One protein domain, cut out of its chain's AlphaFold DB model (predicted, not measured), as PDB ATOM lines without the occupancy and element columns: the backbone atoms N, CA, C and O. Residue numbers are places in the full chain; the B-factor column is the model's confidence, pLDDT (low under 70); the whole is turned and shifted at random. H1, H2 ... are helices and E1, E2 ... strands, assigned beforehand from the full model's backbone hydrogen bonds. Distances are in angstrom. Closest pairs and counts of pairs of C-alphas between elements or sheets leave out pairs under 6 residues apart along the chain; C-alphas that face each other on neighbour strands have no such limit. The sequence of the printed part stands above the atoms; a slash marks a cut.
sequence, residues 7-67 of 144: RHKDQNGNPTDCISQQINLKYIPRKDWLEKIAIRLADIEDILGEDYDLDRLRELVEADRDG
ATOM      1  N   ARG A   7      51.717  20.245   9.612       47.88
ATOM      2  CA  ARG A   7      51.307  18.903  10.052       47.88
ATOM      3  C   ARG A   7      52.065  17.887   9.210       47.88
ATOM      4  O   ARG A   7      51.859  17.837   7.997       47.88
ATOM      5  N   HIS A   8      52.930  17.104   9.845       52.25
ATOM      6  CA  HIS A   8      53.615  16.010   9.163       52.25
ATOM      7  C   HIS A   8      52.603  14.951   8.724       52.25
ATOM      8  O   HIS A   8      51.569  14.769   9.370       52.25
ATOM      9  N   LYS A   9      52.880  14.287   7.603       54.28
ATOM     10  CA  LYS A   9      52.098  13.152   7.111       54.28
ATOM     11  C   LYS A   9      53.001  11.929   7.031       54.28
ATOM     12  O   LYS A   9      54.181  12.077   6.714       54.28
ATOM     13  N   ASP A  10      52.464  10.751   7.322       58.72
ATOM     14  CA  ASP A  10      53.192   9.498   7.134       58.72
ATOM     15  C   ASP A  10      53.387   9.188   5.637       58.72
ATOM     16  O   ASP A  10      52.890   9.886   4.749       58.72
ATOM     17  N   GLN A  11      54.109   8.105   5.349       58.12
ATOM     18  CA  GLN A  11      54.340   7.603   3.990       58.12
ATOM     19  C   GLN A  11      53.053   7.246   3.216       58.12
ATOM     20  O   GLN A  11      53.109   7.038   2.008       58.12
ATOM     21  N   ASN A  12      51.904   7.209   3.896       52.62
ATOM     22  CA  ASN A  12      50.586   6.940   3.330       52.62
ATOM     23  C   ASN A  12      49.714   8.209   3.243       52.62
ATOM     24  O   ASN A  12      48.555   8.136   2.842       52.62
ATOM     25  N   GLY A  13      50.253   9.381   3.597       52.16
ATOM     26  CA  GLY A  13      49.545  10.657   3.548       52.16
ATOM     27  C   GLY A  13      48.627  10.933   4.743       52.16
ATOM     28  O   GLY A  13      47.929  11.954   4.730       52.16
ATOM     29  N   ASN A  14      48.641  10.087   5.778       47.81
ATOM     30  CA  ASN A  14      47.849  10.296   6.986       47.81
ATOM     31  C   ASN A  14      48.513  11.352   7.874       47.81
ATOM     32  O   ASN A  14      49.734  11.312   8.036       47.81
ATOM     33  N   PRO A  15      47.757  12.291   8.469       50.44
ATOM     34  CA  PRO A  15      48.315  13.261   9.401       50.44
ATOM     35  C   PRO A  15      48.953  12.541  10.593       50.44
ATOM     36  O   PRO A  15      48.275  11.836  11.327       50.44
ATOM     37  N   THR A  16      50.254  12.720  10.786       53.12
ATOM     38  CA  THR A  16      50.917  12.370  12.045       53.12
ATOM     39  C   THR A  16      50.708  13.530  13.012       53.12
ATOM     40  O   THR A  16      50.956  14.677  12.634       53.12
ATOM     41  N   ASP A  17      50.292  13.256  14.247       50.72
ATOM     42  CA  ASP A  17      49.915  14.261  15.264       50.72
ATOM     43  C   ASP A  17      51.056  15.204  15.709       50.72
ATOM     44  O   ASP A  17      50.902  16.054  16.585       50.72
ATOM     45  N   CYS A  18      52.220  15.108  15.071       42.91
ATOM     46  CA  CYS A  18      53.377  15.955  15.290       42.91
ATOM     47  C   CYS A  18      53.209  17.308  14.572       42.91
ATOM     48  O   CYS A  18      53.479  17.436  13.374       42.91
ATOM     49  N   ILE A  19      52.817  18.345  15.315       42.22
ATOM     50  CA  ILE A  19      52.958  19.744  14.884       42.22
ATOM     51  C   ILE A  19      54.364  20.215  15.274       42.22
ATOM     52  O   ILE A  19      54.622  20.524  16.434       42.22
ATOM     53  N   SER A  20      55.292  20.284  14.317       44.56
ATOM     54  CA  SER A  20      56.615  20.870  14.568       44.56
ATOM     55  C   SER A  20      56.559  22.384  14.350       44.56
ATOM     56  O   SER A  20      56.494  22.841  13.209       44.56
ATOM     57  N   GLN A  21      56.595  23.169  15.428       44.22
ATOM     58  CA  GLN A  21      57.012  24.572  15.348       44.22
ATOM     59  C   GLN A  21      58.541  24.601  15.229       44.22
ATOM     60  O   GLN A  21      59.220  23.825  15.902       44.22
ATOM     61  N   GLN A  22      59.087  25.465  14.368       39.94
ATOM     62  CA  GLN A  22      60.529  25.728  14.268       39.94
ATOM     63  C   GLN A  22      61.030  26.370  15.571       39.94
ATOM     64  O   GLN A  22      61.252  27.574  15.649       39.94
ATOM     65  N   ILE A  23      61.180  25.575  16.624       45.97
ATOM     66  CA  ILE A  23      61.813  25.992  17.867       45.97
ATOM     67  C   ILE A  23      63.199  25.361  17.862       45.97
ATOM     68  O   ILE A  23      63.347  24.146  17.742       45.97
ATOM     69  N   ASN A  24      64.216  26.213  17.967       41.34
ATOM     70  CA  ASN A  24      65.636  25.876  18.000       41.34
ATOM     71  C   ASN A  24      65.995  25.201  19.343       41.34
ATOM     72  O   ASN A  24      66.757  25.726  20.154       41.34
ATOM     73  N   LEU A  25      65.370  24.060  19.630       41.88
ATOM     74  CA  LEU A  25      65.638  23.236  20.799       41.88
ATOM     75  C   LEU A  25      66.833  22.344  20.472       41.88
ATOM     76  O   LEU A  25      66.692  21.281  19.870       41.88
ATOM     77  N   LYS A  26      68.026  22.800  20.868       46.47
ATOM     78  CA  LYS A  26      69.216  21.951  20.989       46.47
ATOM     79  C   LYS A  26      68.820  20.669  21.728       46.47
ATOM     80  O   LYS A  26      68.475  20.724  22.902       46.47
ATOM     81  N   TYR A  27      68.818  19.572  20.975       48.38
ATOM     82  CA  TYR A  27      68.606  18.169  21.341       48.38
ATOM     83  C   TYR A  27      68.371  17.909  22.844       48.38
ATOM     84  O   TYR A  27      69.303  17.636  23.596       48.38
ATOM     85  N   ILE A  28      67.110  17.987  23.275       46.44
ATOM     86  CA  ILE A  28      66.681  17.510  24.593       46.44
ATOM     87  C   ILE A  28      66.368  16.009  24.450       46.44
ATOM     88  O   ILE A  28      65.622  15.653  23.531       46.44
ATOM     89  N   PRO A  29      66.915  15.114  25.296       54.53
ATOM     90  CA  PRO A  29      66.591  13.691  25.262       54.53
ATOM     91  C   PRO A  29      65.073  13.479  25.308       54.53
ATOM     92  O   PRO A  29      64.374  14.105  26.102       54.53
ATOM     93  N   ARG A  30      64.553  12.572  24.470       55.69
ATOM     94  CA  ARG A  30      63.110  12.309  24.275       55.69
ATOM     95  C   ARG A  30      62.318  12.129  25.584       55.69
ATOM     96  O   ARG A  30      61.128  12.420  25.606       55.69
ATOM     97  N   LYS A  31      62.973  11.673  26.659       60.97
ATOM     98  CA  LYS A  31      62.391  11.465  27.993       60.97
ATOM     99  C   LYS A  31      62.064  12.782  28.715       60.97
ATOM    100  O   LYS A  31      60.938  12.947  29.166       60.97
ATOM    101  N   ASP A  32      62.989  13.741  28.720       64.94
ATOM    102  CA  ASP A  32      62.842  15.006  29.457       64.94
ATOM    103  C   ASP A  32      61.793  15.930  28.813       64.94
ATOM    104  O   ASP A  32      61.173  16.765  29.471       64.94
ATOM    105  N   TRP A  33      61.587  15.800  27.499       72.38
ATOM    106  CA  TRP A  33      60.543  16.532  26.776       72.38
ATOM    107  C   TRP A  33      59.143  15.965  27.045       72.38
ATOM    108  O   TRP A  33      58.210  16.737  27.259       72.38
ATOM    109  N   LEU A  34      59.008  14.635  27.083       77.38
ATOM    110  CA  LEU A  34      57.747  13.972  27.423       77.38
ATOM    111  C   LEU A  34      57.319  14.287  28.857       77.38
ATOM    112  O   LEU A  34      56.153  14.579  29.086       77.38
ATOM    113  N   GLU A  35      58.265  14.297  29.797       78.69
ATOM    114  CA  GLU A  35      57.999  14.639  31.196       78.69
ATOM    115  C   GLU A  35      57.488  16.080  31.342       78.69
ATOM    116  O   GLU A  35      56.482  16.321  32.001       78.69
ATOM    117  N   LYS A  36      58.094  17.039  30.631       82.06
ATOM    118  CA  LYS A  36      57.618  18.434  30.612       82.06
ATOM    119  C   LYS A  36      56.217  18.586  30.026       82.06
ATOM    120  O   LYS A  36      55.458  19.429  30.495       82.06
ATOM    121  N   ILE A  37      55.884  17.825  28.983       86.25
ATOM    122  CA  ILE A  37      54.532  17.841  28.407       86.25
ATOM    123  C   ILE A  37      53.533  17.234  29.381       86.25
ATOM    124  O   ILE A  37      52.478  17.823  29.576       86.25
ATOM    125  N   ALA A  38      53.879  16.109  30.006       84.38
ATOM    126  CA  ALA A  38      53.024  15.450  30.982       84.38
ATOM    127  C   ALA A  38      52.722  16.367  32.176       84.38
ATOM    128  O   ALA A  38      51.562  16.500  32.542       84.38
ATOM    129  N   ILE A  39      53.730  17.065  32.713       87.31
ATOM    130  CA  ILE A  39      53.543  18.037  33.803       87.31
ATOM    131  C   ILE A  39      52.609  19.169  33.365       87.31
ATOM    132  O   ILE A  39      51.631  19.459  34.039       87.31
ATOM    133  N   ARG A  40      52.856  19.773  32.196       91.19
ATOM    134  CA  ARG A  40      52.004  20.866  31.701       91.19
ATOM    135  C   ARG A  40      50.571  20.429  31.415       91.19
ATOM    136  O   ARG A  40      49.670  21.249  31.538       91.19
ATOM    137  N   LEU A  41      50.374  19.195  30.954       89.19
ATOM    138  CA  LEU A  41      49.043  18.649  30.714       89.19
ATOM    139  C   LEU A  41      48.321  18.410  32.041       89.19
ATOM    140  O   LEU A  41      47.180  18.833  32.169       89.19
ATOM    141  N   ALA A  42      49.015  17.845  33.031       87.06
ATOM    142  CA  ALA A  42      48.478  17.644  34.371       87.06
ATOM    143  C   ALA A  42      48.055  18.969  35.028       87.06
ATOM    144  O   ALA A  42      46.958  19.048  35.565       87.06
ATOM    145  N   ASP A  43      48.864  20.030  34.914       90.69
ATOM    146  CA  ASP A  43      48.510  21.360  35.438       90.69
ATOM    147  C   ASP A  43      47.226  21.919  34.793       90.69
ATOM    148  O   ASP A  43      46.443  22.613  35.437       90.69
ATOM    149  N   ILE A  44      47.002  21.645  33.502       89.25
ATOM    150  CA  ILE A  44      45.798  22.086  32.783       89.25
ATOM    151  C   ILE A  44      44.588  21.239  33.194       89.25
ATOM    152  O   ILE A  44      43.514  21.791  33.418       89.25
ATOM    153  N   GLU A  45      44.754  19.922  33.307       88.31
ATOM    154  CA  GLU A  45      43.695  19.001  33.738       88.31
ATOM    155  C   GLU A  45      43.260  19.264  35.189       88.31
ATOM    156  O   GLU A  45      42.069  19.205  35.475       88.31
ATOM    157  N   ASP A  46      44.174  19.662  36.080       91.38
ATOM    158  CA  ASP A  46      43.844  20.059  37.458       91.38
ATOM    159  C   ASP A  46      42.949  21.315  37.507       91.38
ATOM    160  O   ASP A  46      42.020  21.404  38.307       91.38
ATOM    161  N   ILE A  47      43.171  22.272  36.596       91.25
ATOM    162  CA  ILE A  47      42.345  23.488  36.481       91.25
ATOM    163  C   ILE A  47      40.973  23.181  35.866       91.25
ATOM    164  O   ILE A  47      39.963  23.757  36.277       91.25
ATOM    165  N   LEU A  48      40.940  22.339  34.831       89.69
ATOM    166  CA  LEU A  48      39.732  22.056  34.056       89.69
ATOM    167  C   LEU A  48      38.828  21.001  34.713       89.69
ATOM    168  O   LEU A  48      37.620  21.007  34.472       89.69
ATOM    169  N   GLY A  49      39.395  20.135  35.554       89.12
ATOM    170  CA  GLY A  49      38.730  18.957  36.103       89.12
ATOM    171  C   GLY A  49      38.679  17.794  35.107       89.12
ATOM    172  O   GLY A  49      39.248  17.855  34.023       89.12
ATOM    173  N   GLU A  50      37.987  16.715  35.469       83.19
ATOM    174  CA  GLU A  50      37.925  15.491  34.647       83.19
ATOM    175  C   GLU A  50      36.887  15.556  33.507       83.19
ATOM    176  O   GLU A  50      37.000  14.815  32.535       83.19
ATOM    177  N   ASP A  51      35.887  16.440  33.606       86.88
ATOM    178  CA  ASP A  51      34.717  16.493  32.710       86.88
ATOM    179  C   ASP A  51      34.636  17.831  31.954       86.88
ATOM    180  O   ASP A  51      33.651  18.572  32.025       86.88
ATOM    181  N   TYR A  52      35.732  18.199  31.282       85.69
ATOM    182  CA  TYR A  52      35.791  19.420  30.480       85.69
ATOM    183  C   TYR A  52      35.468  19.160  29.008       85.69
ATOM    184  O   TYR A  52      35.924  18.199  28.392       85.69
ATOM    185  N   ASP A  53      34.724  20.091  28.416       91.94
ATOM    186  CA  ASP A  53      34.378  20.074  27.000       91.94
ATOM    187  C   ASP A  53      35.343  20.970  26.200       91.94
ATOM    188  O   ASP A  53      35.397  22.192  26.384       91.94
ATOM    189  N   LEU A  54      36.113  20.350  25.300       89.69
ATOM    190  CA  LEU A  54      37.067  21.032  24.424       89.69
ATOM    191  C   LEU A  54      36.396  22.028  23.468       89.69
ATOM    192  O   LEU A  54      37.006  23.057  23.157       89.69
ATOM    193  N   ASP A  55      35.168  21.757  23.023       92.75
ATOM    194  CA  ASP A  55      34.440  22.656  22.126       92.75
ATOM    195  C   ASP A  55      34.038  23.928  22.880       92.75
ATOM    196  O   ASP A  55      34.302  25.044  22.424       92.75
ATOM    197  N   ARG A  56      33.543  23.778  24.113       90.56
ATOM    198  CA  ARG A  56      33.234  24.913  24.991       90.56
ATOM    199  C   ARG A  56      34.472  25.741  25.347       90.56
ATOM    200  O   ARG A  56      34.403  26.969  25.398       90.56
ATOM    201  N   LEU A  57      35.620  25.104  25.581       91.88
ATOM    202  CA  LEU A  57      36.875  25.822  25.841       91.88
ATOM    203  C   LEU A  57      37.350  26.617  24.627       91.88
ATOM    204  O   LEU A  57      37.829  27.742  24.777       91.88
ATOM    205  N   ARG A  58      37.196  26.059  23.421       92.94
ATOM    206  CA  ARG A  58      37.488  26.782  22.182       92.94
ATOM    207  C   ARG A  58      36.633  28.044  22.076       92.94
ATOM    208  O   ARG A  58      37.193  29.107  21.818       92.94
ATOM    209  N   GLU A  59      35.328  27.946  22.321       94.06
ATOM    210  CA  GLU A  59      34.424  29.102  22.288       94.06
ATOM    211  C   GLU A  59      34.828  30.190  23.291       94.06
ATOM    212  O   GLU A  59      34.844  31.373  22.944       94.06
ATOM    213  N   LEU A  60      35.198  29.807  24.519       92.00
ATOM    214  CA  LEU A  60      35.638  30.748  25.555       92.00
ATOM    215  C   LEU A  60      36.945  31.454  25.182       92.00
ATOM    216  O   LEU A  60      37.057  32.663  25.365       92.00
ATOM    217  N   VAL A  61      37.918  30.728  24.629       92.50
ATOM    218  CA  VAL A  61      39.196  31.311  24.188       92.50
ATOM    219  C   VAL A  61      38.998  32.243  22.994       92.50
ATOM    220  O   VAL A  61      39.662  33.273  22.897       92.50
ATOM    221  N   GLU A  62      38.105  31.897  22.068       95.19
ATOM    222  CA  GLU A  62      37.752  32.772  20.948       95.19
ATOM    223  C   GLU A  62      37.024  34.030  21.448       95.19
ATOM    224  O   GLU A  62      37.403  35.138  21.078       95.19
ATOM    225  N   ALA A  63      36.075  33.892  22.377       93.81
ATOM    226  CA  ALA A  63      35.397  35.029  22.999       93.81
ATOM    227  C   ALA A  63      36.339  35.941  23.797       93.81
ATOM    228  O   ALA A  63      36.193  37.162  23.738       93.81
ATOM    229  N   ASP A  64      37.312  35.373  24.506       92.25
ATOM    230  CA  ASP A  64      38.316  36.133  25.250       92.25
ATOM    231  C   ASP A  64      39.217  36.938  24.304       92.25
ATOM    232  O   ASP A  64      39.405  38.140  24.488       92.25
ATOM    233  N   ARG A  65      39.676  36.317  23.208       93.19
ATOM    234  CA  ARG A  65      40.457  36.997  22.158       93.19
ATOM    235  C   ARG A  65      39.677  38.100  21.450       93.19
ATOM    236  O   ARG A  65      40.269  39.117  21.096       93.19
ATOM    237  N   ASP A  66      38.376  37.907  21.258       93.44
ATOM    238  CA  ASP A  66      37.473  38.914  20.697       93.44
ATOM    239  C   ASP A  66      37.141  40.040  21.699       93.44
ATOM    240  O   ASP A  66      36.426  40.980  21.346       93.44
ATOM    241  N   GLY A  67      37.599  39.949  22.955       88.00
ATOM    242  CA  GLY A  67      37.281  40.914  24.011       88.00
ATOM    243  C   GLY A  67      35.822  40.865  24.476       88.00
ATOM    244  O   GLY A  67      35.308  41.848  25.001       88.00
TER     245      GLY A  67
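AT A GLANCE: This is residues 7 to 67 of the 144 residues of an uncharacterized protein of Flavonifractor sp. An82 (UniProt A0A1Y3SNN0). The model is an open frame with an empty middle: the long helix H1 makes one side, a small two-strand hairpin of E1 and E2 stands off to the side of the first half of H1, and the shorter helix H2, turned crosswise to H1, stands off near the last end of H1. The hairpin and H2 do not meet across the gap. The printed part has 61 residues with two named strands and two named helices, in the order E1, E2, H1, H2; the sheet, E1 - E2, is antiparallel and the class is mixed, helices and strands. The whole is only just extended, close to loose, with a radius of gyration of the C-alphas of 15.8 A and spans of 36 by 29 by 24 A.

HOW THE PARTS SIT: E1, residues 7 to 9, and E2, residues 15 to 20, form a hairpin with a tight link of 5 residues. They are antiparallel, with 137 degrees between their directions. C-alphas 9 and 15 face each other at 4.4 A, and N 16 and O 8 are within hydrogen-bond range at 2.8 A. H1, residues 30 to 48, is apart from E1. H2, residues 54 to 65, is apart from E1, E2 and H1. In both helices every O i to N i+4 pair is within hydrogen-bond range.

IN THESE COORDINATES: E1 begins at C-alpha 7 (51.307, 18.903, 10.052). E2 is 12.4 A long. H1 is 27.2 A long and begins at C-alpha 30 (63.110, 12.309, 24.275). H2 is 16.5 A long and ends at C-alpha 65 (40.457, 36.997, 22.158).

THE WHOLE: The C-alphas farthest apart, those of Gln 11 and Gly 67, are 42.4 A apart. The printed part has no cut and no long link. Residues 22 to 47, of which 30 to 47 belong to H1, stand free. Residues 7 to 32 have pLDDT under 70; the mean of the printed part is 72.2.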